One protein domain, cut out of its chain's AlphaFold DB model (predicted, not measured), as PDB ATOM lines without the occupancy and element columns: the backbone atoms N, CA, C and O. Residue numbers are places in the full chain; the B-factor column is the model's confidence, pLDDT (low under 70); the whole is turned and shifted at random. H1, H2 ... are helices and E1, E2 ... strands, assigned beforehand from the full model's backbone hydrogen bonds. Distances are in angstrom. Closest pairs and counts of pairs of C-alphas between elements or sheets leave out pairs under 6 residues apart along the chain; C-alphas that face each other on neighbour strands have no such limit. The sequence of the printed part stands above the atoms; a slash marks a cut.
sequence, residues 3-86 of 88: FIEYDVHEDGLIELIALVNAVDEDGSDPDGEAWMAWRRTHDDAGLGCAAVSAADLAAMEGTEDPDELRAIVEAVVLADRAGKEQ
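This is residues 3 to 86 of the 88 residues of an uncharacterized protein of Acidimicrobiaceae bacterium (UniProt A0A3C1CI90). A small, twisted three-stranded sheet, E2, E1 and E3, stands in the middle, with the long helix H3 packed across one face and the short helix H1 over the E3 side of the other face. H2 folds against the first part of H3 as a helical hairpin, away from E1 and E2. The printed part has 84 residues, with three named strands and three named helices in the order E1, E2, H1, E3, H2, H3; the sheet's order is E2, E1, E3, antiparallel throughout, and the class is mixed, helices and strands. The whole is compact, with a radius of gyration of the C-alphas of 13.3 A and spans of 37 by 32 by 22 A.

E1, residues 3 to 8, is the inner strand and forms a hairpin with E2, residues 14 to 21; they are antiparallel at 160 degrees, with N 5 and O 18 at 2.9 A. On the other side of E1 is E3, residues 47 to 51, antiparallel at 153 degrees, with N 6 and O 48 at 3.0 A. The sheet is only just strongly twisted, its C-alphas lying up to 4.3 A off the best plane. H1, residues 32 to 39, is on the sheet at a height of 9.9 A; its closest C-alpha pair with E3 is Arg 39 and Cys 49, 7.3 A. E2, H1 and E3 form a split strand-helix-strand unit, two strands running the same way with E1 between them, and its crossover is right-handed. H3, residues 66 to 85, is on the opposite face at a height of 8.9 A and runs across the strands, at 78 degrees to E3 on the local plane; the closest C-alphas of the two are those of Ala 50 and Asp 80, 5.9 A. H2, residues 54 to 62, is not on the sheet; it touches H3 with that helix's residues 69 to 76 alone, closest at the C-alphas of Met 60 and Leu 69, 5.7 A, in a shallow tilt of 18 degrees, opposite ways. H1 is apart from H2 and H3. In H1, H2 and H3 every O i to N i+4 pair is within hydrogen-bond range.

E1 begins at C-alpha 3, (124.501, 1.559, -63.363), and is 16.2 A long; E2 is 20.3 A, H1 10.1 A, E3 13.7 A and H2 12.1 A. H3 is 28.7 A long, from C-alpha 66 at (112.669, 2.792, -76.898) to C-alpha 85 at (112.294, 2.818, -48.228).

The two C-alphas farthest apart, those of Asp 11 and Asp 26, are 41.2 A apart. The printed part has no cut, and no link is long. The mean pLDDT of the printed part is 83.7; residues 22 to 25, 27 to 30, 42 to 44 and 86 are under 70.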
ATOM      1  N   PHE A   3     125.161   0.837 -64.435       87.50
ATOM      2  CA  PHE A   3     124.501   1.559 -63.363       87.50
ATOM      3  C   PHE A   3     123.585   2.646 -63.907       87.50
ATOM      4  O   PHE A   3     123.861   3.252 -64.943       87.50
ATOM      5  N   ILE A   4     122.500   2.889 -63.179       90.69
ATOM      6  CA  ILE A   4     121.509   3.918 -63.483       90.69
ATOM      7  C   ILE A   4     121.566   4.954 -62.371       90.69
ATOM      8  O   ILE A   4     121.225   4.651 -61.224       90.69
ATOM      9  N   GLU A   5     121.991   6.164 -62.716       90.00
ATOM     10  CA  GLU A   5     121.900   7.322 -61.836       90.00
ATOM     11  C   GLU A   5     120.613   8.080 -62.116       90.00
ATOM     12  O   GLU A   5     120.284   8.376 -63.268       90.00
ATOM     13  N   TYR A   6     119.894   8.406 -61.053       91.19
ATOM     14  CA  TYR A   6     118.631   9.118 -61.125       91.19
ATOM     15  C   TYR A   6     118.530  10.135 -59.992       91.19
ATOM     16  O   TYR A   6     119.147   9.963 -58.944       91.19
ATOM     17  N   ASP A   7     117.736  11.175 -60.192       90.88
ATOM     18  CA  ASP A   7     117.398  12.150 -59.162       90.88
ATOM     19  C   ASP A   7     115.912  12.067 -58.834       90.88
ATOM     20  O   ASP A   7     115.092  11.776 -59.712       90.88
ATOM     21  N   VAL A   8     115.561  12.294 -57.572       88.06
ATOM     22  CA  VAL A   8     114.170  12.349 -57.134       88.06
ATOM     23  C   VAL A   8     113.867  13.712 -56.561       88.06
ATOM     24  O   VAL A   8     114.334  14.087 -55.487       88.06
ATOM     25  N   HIS A   9     113.022  14.413 -57.299       88.25
ATOM     26  CA  HIS A   9     112.576  15.757 -57.002       88.25
ATOM     27  C   HIS A   9     111.634  15.753 -55.791       88.25
ATOM     28  O   HIS A   9     111.017  14.739 -55.449       88.25
ATOM     29  N   GLU A  10     111.477  16.910 -55.145       86.06
ATOM     30  CA  GLU A  10     110.609  17.065 -53.964       86.06
ATOM     31  C   GLU A  10     109.129  16.749 -54.248       86.06
ATOM     32  O   GLU A  10     108.379  16.390 -53.337       86.06
ATOM     33  N   ASP A  11     108.701  16.867 -55.506       88.62
ATOM     34  CA  ASP A  11     107.354  16.525 -55.970       88.62
ATOM     35  C   ASP A  11     107.177  15.031 -56.308       88.62
ATOM     36  O   ASP A  11     106.076  14.598 -56.655       88.62
ATOM     37  N   GLY A  12     108.241  14.237 -56.162       84.62
ATOM     38  CA  GLY A  12     108.263  12.802 -56.418       84.62
ATOM     39  C   GLY A  12     108.554  12.419 -57.868       84.62
ATOM     40  O   GLY A  12     108.523  11.225 -58.178       84.62
ATOM     41  N   LEU A  13     108.841  13.376 -58.757       89.44
ATOM     42  CA  LEU A  13     109.318  13.062 -60.103       89.44
ATOM     43  C   LEU A  13     110.716  12.446 -60.048       89.44
ATOM     44  O   LEU A  13     111.584  12.891 -59.302       89.44
ATOM     45  N   ILE A  14     110.918  11.413 -60.866       89.69
ATOM     46  CA  ILE A  14     112.199  10.728 -61.020       89.69
ATOM     47  C   ILE A  14     112.784  11.119 -62.371       89.69
ATOM     48  O   ILE A  14     112.159  10.899 -63.410       89.69
ATOM     49  N   GLU A  15     113.986  11.673 -62.352       90.88
ATOM     50  CA  GLU A  15     114.735  12.057 -63.542       90.88
ATOM     51  C   GLU A  15     115.915  11.106 -63.743       90.88
ATOM     52  O   GLU A  15     116.692  10.868 -62.823       90.88
ATOM     53  N   LEU A  16     116.060  10.555 -64.950       89.38
ATOM     54  CA  LEU A  16     117.249   9.795 -65.324       89.38
ATOM     55  C   LEU A  16     118.406  10.769 -65.573       89.38
ATOM     56  O   LEU A  16     118.320  11.602 -66.472       89.38
ATOM     57  N   ILE A  17     119.495  10.622 -64.821       88.44
ATOM     58  CA  ILE A  17     120.670  11.494 -64.914       88.44
ATOM     59  C   ILE A  17     121.725  10.883 -65.832       88.44
ATOM     60  O   ILE A  17     122.214  11.547 -66.748       88.44
ATOM     61  N   ALA A  18     122.074   9.614 -65.613       85.62
ATOM     62  CA  ALA A  18     123.109   8.947 -66.390       85.62
ATOM     63  C   ALA A  18     122.932   7.426 -66.429       85.62
ATOM     64  O   ALA A  18     122.425   6.800 -65.499       85.62
ATOM     65  N   LEU A  19     123.432   6.836 -67.515       83.44
ATOM     66  CA  LEU A  19     123.733   5.413 -67.608       83.44
ATOM     67  C   LEU A  19     125.254   5.268 -67.551       83.44
ATOM     68  O   LEU A  19     125.956   5.692 -68.470       83.44
ATOM     69  N   VAL A  20     125.762   4.712 -66.457       82.00
ATOM     70  CA  VAL A  20     127.199   4.596 -66.199       82.00
ATOM     71  C   VAL A  20     127.619   3.157 -66.432       82.00
ATOM     72  O   VAL A  20     127.285   2.261 -65.658       82.00
ATOM     73  N   ASN A  21     128.356   2.924 -67.514       77.06
ATOM     74  CA  ASN A  21     129.025   1.651 -67.722       77.06
ATOM     75  C   ASN A  21     130.382   1.690 -67.009       77.06
ATOM     76  O   ASN A  21     131.284   2.394 -67.451       77.06
ATOM     77  N   ALA A  22     130.514   0.961 -65.902       68.00
ATOM     78  CA  ALA A  22     131.780   0.827 -65.176       68.00
ATOM     79  C   ALA A  22     132.619  -0.369 -65.664       68.00
ATOM     80  O   ALA A  22     133.580  -0.758 -65.013       68.00
ATOM     81  N   VAL A  23     132.215  -1.020 -66.760       66.88
ATOM     82  CA  VAL A  23     132.997  -2.100 -67.370       66.88
ATOM     83  C   VAL A  23     134.057  -1.500 -68.298       66.88
ATOM     84  O   VAL A  23     133.706  -0.766 -69.224       66.88
ATOM     85  N   ASP A  24     135.326  -1.838 -68.078       65.75
ATOM     86  CA  ASP A  24     136.411  -1.601 -69.035       65.75
ATOM     87  C   ASP A  24     136.261  -2.499 -70.278       65.75
ATOM     88  O   ASP A  24     135.519  -3.481 -70.281       65.75
ATOM     89  N   GLU A  25     136.983  -2.197 -71.361       63.56
ATOM     90  CA  GLU A  25     136.881  -2.928 -72.642       63.56
ATOM     91  C   GLU A  25     137.123  -4.451 -72.532       63.56
ATOM     92  O   GLU A  25     136.716  -5.210 -73.414       63.56
ATOM     93  N   ASP A  26     137.771  -4.912 -71.459       71.81
ATOM     94  CA  ASP A  26     138.073  -6.318 -71.178       71.81
ATOM     95  C   ASP A  26     137.041  -7.025 -70.276       71.81
ATOM     96  O   ASP A  26     137.214  -8.204 -69.952       71.81
ATOM     97  N   GLY A  27     135.958  -6.346 -69.885       65.12
ATOM     98  CA  GLY A  27     134.954  -6.903 -68.977       65.12
ATOM     99  C   GLY A  27     135.264  -6.687 -67.491       65.12
ATOM    100  O   GLY A  27     134.465  -7.095 -66.644       65.12
ATOM    101  N   SER A  28     136.406  -6.077 -67.165       67.88
ATOM    102  CA  SER A  28     136.815  -5.768 -65.798       67.88
ATOM    103  C   SER A  28     136.007  -4.601 -65.238       67.88
ATOM    104  O   SER A  28     135.712  -3.639 -65.937       67.88
ATOM    105  N   ASP A  29     135.655  -4.671 -63.958       69.00
ATOM    106  CA  ASP A  29     135.028  -3.570 -63.223       69.00
ATOM    107  C   ASP A  29     135.815  -3.331 -61.925       69.00
ATOM    108  O   ASP A  29     135.365  -3.708 -60.838       69.00
ATOM    109  N   PRO A  30     137.057  -2.822 -62.027       67.19
ATOM    110  CA  PRO A  30     137.971  -2.770 -60.890       67.19
ATOM    111  C   PRO A  30     137.504  -1.782 -59.815       67.19
ATOM    112  O   PRO A  30     137.817  -1.969 -58.638       67.19
ATOM    113  N   ASP A  31     136.718  -0.773 -60.204       72.50
ATOM    114  CA  ASP A  31     136.293   0.319 -59.331       72.50
ATOM    115  C   ASP A  31     134.783   0.328 -59.037       72.50
ATOM    116  O   ASP A  31     134.363   0.988 -58.085       72.50
ATOM    117  N   GLY A  32     133.941  -0.405 -59.770       73.12
ATOM    118  CA  GLY A  32     132.483  -0.336 -59.626       73.12
ATOM    119  C   GLY A  32     131.965  -0.867 -58.297       73.12
ATOM    120  O   GLY A  32     131.056  -0.274 -57.714       73.12
ATOM    121  N   GLU A  33     132.567  -1.922 -57.736       71.31
ATOM    122  CA  GLU A  33     132.207  -2.380 -56.385       71.31
ATOM    123  C   GLU A  33     132.567  -1.341 -55.312       71.31
ATOM    124  O   GLU A  33     131.777  -1.089 -54.393       71.31
ATOM    125  N   ALA A  34     133.739  -0.709 -55.437       76.62
ATOM    126  CA  ALA A  34     134.194   0.334 -54.523       76.62
ATOM    127  C   ALA A  34     133.333   1.601 -54.646       76.62
ATOM    128  O   ALA A  34     132.935   2.186 -53.635       76.62
ATOM    129  N   TRP A  35     132.976   1.978 -55.874       74.81
ATOM    130  CA  TRP A  35     132.067   3.078 -56.168       74.81
ATOM    131  C   TRP A  35     130.668   2.828 -55.595       74.81
ATOM    132  O   TRP A  35     130.118   3.699 -54.922       74.81
ATOM    133  N   MET A  36     130.134   1.610 -55.721       72.38
ATOM    134  CA  MET A  36     128.861   1.225 -55.101       72.38
ATOM    135  C   MET A  36     128.914   1.242 -53.578       72.38
ATOM    136  O   MET A  36     127.959   1.670 -52.922       72.38
ATOM    137  N   ALA A  37     130.010   0.768 -52.989       75.31
ATOM    138  CA  ALA A  37     130.202   0.828 -51.547       75.31
ATOM    139  C   ALA A  37     130.211   2.283 -51.053       75.31
ATOM    140  O   ALA A  37     129.527   2.591 -50.076       75.31
ATOM    141  N   TRP A  38     130.905   3.177 -51.762       76.94
ATOM    142  CA  TRP A  38     130.907   4.609 -51.471       76.94
ATOM    143  C   TRP A  38     129.506   5.218 -51.621       76.94
ATOM    144  O   TRP A  38     129.003   5.834 -50.677       76.94
ATOM    145  N   ARG A  39     128.822   4.969 -52.746       73.56
ATOM    146  CA  ARG A  39     127.518   5.574 -53.056       73.56
ATOM    147  C   ARG A  39     126.409   5.151 -52.099       73.56
ATOM    148  O   ARG A  39     125.573   5.973 -51.751       73.56
ATOM    149  N   ARG A  40     126.436   3.917 -51.582       70.06
ATOM    150  CA  ARG A  40     125.505   3.463 -50.524       70.06
ATOM    151  C   ARG A  40     125.622   4.259 -49.223       70.06
ATOM    152  O   ARG A  40     124.694   4.236 -48.421       70.06
ATOM    153  N   THR A  41     126.767   4.893 -48.984       72.12
ATOM    154  CA  THR A  41     127.036   5.675 -47.767       72.12
ATOM    155  C   THR A  41     126.994   7.182 -47.995       72.12
ATOM    156  O   THR A  41     127.044   7.939 -47.029       72.12
ATOM    157  N   HIS A  42     126.901   7.616 -49.253       69.69
ATOM    158  CA  HIS A  42     126.857   9.017 -49.632       69.69
ATOM    159  C   HIS A  42     125.417   9.398 -49.979       69.69
ATOM    160  O   HIS A  42     124.937   9.086 -51.069       69.69
ATOM    161  N   ASP A  43     124.731  10.020 -49.020       65.19
ATOM    162  CA  ASP A  43     123.423  10.640 -49.229       65.19
ATOM    163  C   ASP A  43     123.622  12.002 -49.899       65.19
ATOM    164  O   ASP A  43     124.405  12.823 -49.418       65.19
ATOM    165  N   ASP A  44     122.955  12.207 -51.028       67.56
ATOM    166  CA  ASP A  44     123.174  13.353 -51.913       67.56
ATOM    167  C   ASP A  44     121.829  13.959 -52.342       67.56
ATOM    168  O   ASP A  44     121.523  14.109 -53.520       67.56
ATOM    169  N   ALA A  45     120.991  14.240 -51.336       70.25
ATOM    170  CA  ALA A  45     119.799  15.087 -51.423       70.25
ATOM    171  C   ALA A  45     118.761  14.711 -52.506       70.25
ATOM    172  O   ALA A  45     118.109  15.596 -53.047       70.25
ATOM    173  N   GLY A  46     118.572  13.417 -52.780       73.88
ATOM    174  CA  GLY A  46     117.604  12.928 -53.779       73.88
ATOM    175  C   GLY A  46     118.227  12.039 -54.852       73.88
ATOM    176  O   GLY A  46     117.534  11.196 -55.425       73.88
ATOM    177  N   LEU A  47     119.549  12.127 -55.028       84.62
ATOM    178  CA  LEU A  47     120.275  11.316 -55.997       84.62
ATOM    179  C   LEU A  47     120.362   9.846 -55.570       84.62
ATOM    180  O   LEU A  47     120.888   9.489 -54.509       84.62
ATOM    181  N   GLY A  48     119.881   8.978 -56.451       85.56
ATOM    182  CA  GLY A  48     119.975   7.534 -56.361       85.56
ATOM    183  C   GLY A  48     120.902   6.954 -57.424       85.56
ATOM    184  O   GLY A  48     121.084   7.494 -58.509       85.56
ATOM    185  N   CYS A  49     121.492   5.810 -57.095       87.12
ATOM    186  CA  CYS A  49     122.231   4.988 -58.039       87.12
ATOM    187  C   CYS A  49     121.823   3.532 -57.826       87.12
ATOM    188  O   CYS A  49     121.856   3.044 -56.688       87.12
ATOM    189  N   ALA A  50     121.417   2.877 -58.910       88.06
ATOM    190  CA  ALA A  50     120.992   1.487 -58.939       88.06
ATOM    191  C   ALA A  50     121.940   0.665 -59.818       88.06
ATOM    192  O   ALA A  50     122.231   1.035 -60.956       88.06
ATOM    193  N   ALA A  51     122.398  -0.475 -59.298       87.38
ATOM    194  CA  ALA A  51     123.092  -1.470 -60.106       87.38
ATOM    195  C   ALA A  51     122.079  -2.235 -60.957       87.38
ATOM    196  O   ALA A  51     121.097  -2.756 -60.425       87.38
ATOM    197  N   VAL A  52     122.336  -2.334 -62.259       89.69
ATOM    198  CA  VAL A  52     121.509  -3.123 -63.173       89.69
ATOM    199  C   VAL A  52     121.887  -4.593 -63.023       89.69
ATOM    200  O   VAL A  52     123.065  -4.955 -63.089       89.69
ATOM    201  N   SER A  53     120.897  -5.458 -62.795       90.19
ATOM    202  CA  SER A  53     121.144  -6.897 -62.708       90.19
ATOM    203  C   SER A  53     121.569  -7.456 -64.071       90.19
ATOM    204  O   SER A  53     121.238  -6.899 -65.112       90.19
ATOM    205  N   ALA A  54     122.264  -8.598 -64.096       88.88
ATOM    206  CA  ALA A  54     122.642  -9.229 -65.365       88.88
ATOM    207  C   ALA A  54     121.423  -9.591 -66.239       88.88
ATOM    208  O   ALA A  54     121.521  -9.584 -67.462       88.88
ATOM    209  N   ALA A  55     120.279  -9.899 -65.616       92.12
ATOM    210  CA  ALA A  55     119.042 -10.200 -66.329       92.12
ATOM    211  C   ALA A  55     118.431  -8.941 -66.960       92.12
ATOM    212  O   ALA A  55     118.056  -8.976 -68.130       92.12
ATOM    213  N   ASP A  56     118.382  -7.835 -66.214       94.12
ATOM    214  CA  ASP A  56     117.871  -6.559 -66.728       94.12
ATOM    215  C   ASP A  56     118.796  -5.998 -67.811       94.12
ATOM    216  O   ASP A  56     118.318  -5.534 -68.839       94.12
ATOM    217  N   LEU A  57     120.119  -6.120 -67.639       91.31
ATOM    218  CA  LEU A  57     121.096  -5.707 -68.646       91.31
ATOM    219  C   LEU A  57     120.899  -6.475 -69.959       91.31
ATOM    220  O   LEU A  57     120.812  -5.861 -71.017       91.31
ATOM    221  N   ALA A  58     120.749  -7.800 -69.891       91.69
ATOM    222  CA  ALA A  58     120.467  -8.610 -71.072       91.69
ATOM    223  C   ALA A  58     119.129  -8.233 -71.739       91.69
ATOM    224  O   ALA A  58     119.018  -8.287 -72.963       91.69
ATOM    225  N   ALA A  59     118.116  -7.843 -70.956       94.69
ATOM    226  CA  ALA A  59     116.848  -7.353 -71.494       94.69
ATOM    227  C   ALA A  59     117.014  -5.999 -72.205       94.69
ATOM    228  O   ALA A  59     116.488  -5.824 -73.301       94.69
ATOM    229  N   MET A  60     117.789  -5.073 -71.628       93.75
ATOM    230  CA  MET A  60     118.108  -3.778 -72.244       93.75
ATOM    231  C   MET A  60     118.882  -3.944 -73.556       93.75
ATOM    232  O   MET A  60     118.577  -3.271 -74.533       93.75
ATOM    233  N   GLU A  61     119.865  -4.848 -73.597       92.44
ATOM    234  CA  GLU A  61     120.662  -5.139 -74.799       92.44
ATOM    235  C   GLU A  61     119.860  -5.866 -75.890       92.44
ATOM    236  O   GLU A  61     120.206  -5.797 -77.068       92.44
ATOM    237  N   GLY A  62     118.808  -6.590 -75.501       95.56
ATOM    238  CA  GLY A  62     117.985  -7.396 -76.400       95.56
ATOM    239  C   GLY A  62     116.824  -6.652 -77.059       95.56
ATOM    240  O   GLY A  62     116.205  -7.214 -77.964       95.56
ATOM    241  N   THR A  63     116.512  -5.428 -76.622       94.94
ATOM    242  CA  THR A  63     115.407  -4.633 -77.171       94.94
ATOM    243  C   THR A  63     115.904  -3.508 -78.078       94.94
ATOM    244  O   THR A  63     116.900  -2.843 -77.803       94.94
ATOM    245  N   GLU A  64     115.182  -3.280 -79.173       95.50
ATOM    246  CA  GLU A  64     115.345  -2.105 -80.040       95.50
ATOM    247  C   GLU A  64     114.192  -1.100 -79.858       95.50
ATOM    248  O   GLU A  64     114.186  -0.048 -80.499       95.50
ATOM    249  N   ASP A  65     113.209  -1.413 -79.003       97.00
ATOM    250  CA  ASP A  65     112.055  -0.558 -78.733       97.00
ATOM    251  C   ASP A  65     112.395   0.453 -77.617       97.00
ATOM    252  O   ASP A  65     112.642   0.057 -76.472       97.00
ATOM    253  N   PRO A  66     112.392   1.771 -77.905       93.56
ATOM    254  CA  PRO A  66     112.669   2.792 -76.898       93.56
ATOM    255  C   PRO A  66     111.704   2.772 -75.708       93.56
ATOM    256  O   PRO A  66     112.104   3.122 -74.595       93.56
ATOM    257  N   ASP A  67     110.443   2.385 -75.917       95.94
ATOM    258  CA  ASP A  67     109.456   2.323 -74.839       95.94
ATOM    259  C   ASP A  67     109.697   1.117 -73.922       95.94
ATOM    260  O   ASP A  67     109.550   1.234 -72.704       95.94
ATOM    261  N   GLU A  68     110.135  -0.011 -74.480       95.31
ATOM    262  CA  GLU A  68     110.528  -1.188 -73.701       95.31
ATOM    263  C   GLU A  68     111.806  -0.917 -72.900       95.31
ATOM    264  O   GLU A  68     111.848  -1.183 -71.697       95.31
ATOM    265  N   LEU A  69     112.815  -0.296 -73.524       94.06
ATOM    266  CA  LEU A  69     114.044   0.113 -72.839       94.06
ATOM    267  C   LEU A  69     113.740   1.037 -71.654       94.06
ATOM    268  O   LEU A  69     114.262   0.845 -70.553       94.06
ATOM    269  N   ARG A  70     112.859   2.020 -71.865       93.44
ATOM    270  CA  ARG A  70     112.409   2.929 -70.810       93.44
ATOM    271  C   ARG A  70     111.705   2.181 -69.680       93.44
ATOM    272  O   ARG A  70     112.021   2.431 -68.521       93.44
ATOM    273  N   ALA A  71     110.810   1.248 -69.994       95.81
ATOM    274  CA  ALA A  71     110.110   0.459 -68.982       95.81
ATOM    275  C   ALA A  71     111.072  -0.378 -68.118       95.81
ATOM    276  O   ALA A  71     110.868  -0.486 -66.907       95.81
ATOM    277  N   ILE A  72     112.139  -0.933 -68.707       95.75
ATOM    278  CA  ILE A  72     113.171  -1.673 -67.961       95.75
ATOM    279  C   ILE A  72     113.921  -0.733 -67.007       95.75
ATOM    280  O   ILE A  72     114.056  -1.036 -65.822       95.75
ATOM    281  N   VAL A  73     114.358   0.433 -67.495       93.81
ATOM    282  CA  VAL A  73     115.036   1.455 -66.676       93.81
ATOM    283  C   VAL A  73     114.153   1.905 -65.511       93.81
ATOM    284  O   VAL A  73     114.605   1.918 -64.365       93.81
ATOM    285  N   GLU A  74     112.883   2.220 -65.777       94.69
ATOM    286  CA  GLU A  74     111.911   2.611 -64.750       94.69
ATOM    287  C   GLU A  74     111.747   1.514 -63.687       94.69
ATOM    288  O   GLU A  74     111.785   1.801 -62.487       94.69
ATOM    289  N   ALA A  75     111.631   0.249 -64.099       95.31
ATOM    290  CA  ALA A  75     111.499  -0.877 -63.177       95.31
ATOM    291  C   ALA A  75     112.718  -1.027 -62.250       95.31
ATOM    292  O   ALA A  75     112.543  -1.229 -61.044       95.31
ATOM    293  N   VAL A  76     113.937  -0.879 -62.781       94.25
ATOM    294  CA  VAL A  76     115.179  -0.939 -61.987       94.25
ATOM    295  C   VAL A  76     115.214   0.177 -60.939       94.25
ATOM    296  O   VAL A  76     115.502  -0.082 -59.768       94.25
ATOM    297  N   VAL A  77     114.876   1.409 -61.328       92.44
ATOM    298  CA  VAL A  77     114.883   2.565 -60.417       92.44
ATOM    299  C   VAL A  77     113.845   2.410 -59.305       92.44
ATOM    300  O   VAL A  77     114.149   2.622 -58.129       92.44
ATOM    301  N   LEU A  78     112.625   1.993 -59.650       92.19
ATOM    302  CA  LEU A  78     111.562   1.777 -58.668       92.19
ATOM    303  C   LEU A  78     111.909   0.653 -57.681       92.19
ATOM    304  O   LEU A  78     111.627   0.783 -56.489       92.19
ATOM    305  N   ALA A  79     112.546  -0.426 -58.146       91.44
ATOM    306  CA  ALA A  79     112.998  -1.514 -57.282       91.44
ATOM    307  C   ALA A  79     114.075  -1.056 -56.285       91.44
ATOM    308  O   ALA A  79     113.993  -1.381 -55.096       91.44
ATOM    309  N   ASP A  80     115.054  -0.267 -56.738       89.38
ATOM    310  CA  ASP A  80     116.093   0.299 -55.872       89.38
ATOM    311  C   ASP A  80     115.500   1.238 -54.807       89.38
ATOM    312  O   ASP A  80     115.819   1.112 -53.620       89.38
ATOM    313  N   ARG A  81     114.560   2.113 -55.189       87.00
ATOM    314  CA  ARG A  81     113.836   2.968 -54.233       87.00
ATOM    315  C   ARG A  81     113.050   2.159 -53.208       87.00
ATOM    316  O   ARG A  81     113.182   2.404 -52.009       87.00
ATOM    317  N   ALA A  82     112.288   1.162 -53.652       87.06
ATOM    318  CA  ALA A  82     111.518   0.301 -52.756       87.06
ATOM    319  C   ALA A  82     112.417  -0.438 -51.747       87.06
ATOM    320  O   ALA A  82     112.020  -0.637 -50.599       87.06
ATOM    321  N   GLY A  83     113.634  -0.820 -52.147       82.69
ATOM    322  CA  GLY A  83     114.626  -1.424 -51.254       82.69
ATOM    323  C   GLY A  83     115.192  -0.455 -50.208       82.69
ATOM    324  O   GLY A  83     115.524  -0.883 -49.104       82.69
ATOM    325  N   LYS A  84     115.282   0.841 -50.530       77.62
ATOM    326  CA  LYS A  84     115.770   1.900 -49.626       77.62
ATOM    327  C   LYS A  84     114.702   2.402 -48.651       77.62
ATOM    328  O   LYS A  84     115.039   2.799 -47.540       77.62
ATOM    329  N   GLU A  85     113.431   2.368 -49.047       73.56
ATOM    330  CA  GLU A  85     112.294   2.818 -48.228       73.56
ATOM    331  C   GLU A  85     111.813   1.769 -47.205       73.56
ATOM    332  O   GLU A  85     111.059   2.099 -46.288       73.56
ATOM    333  N   GLN A  86     112.251   0.508 -47.311       54.69
ATOM    334  CA  GLN A  86     111.923  -0.515 -46.317       54.69
ATOM    335  C   GLN A  86     112.758  -0.327 -45.035       54.69
ATOM    336  O   GLN A  86     113.990  -0.352 -45.099       54.69
TER     337      GLN A  86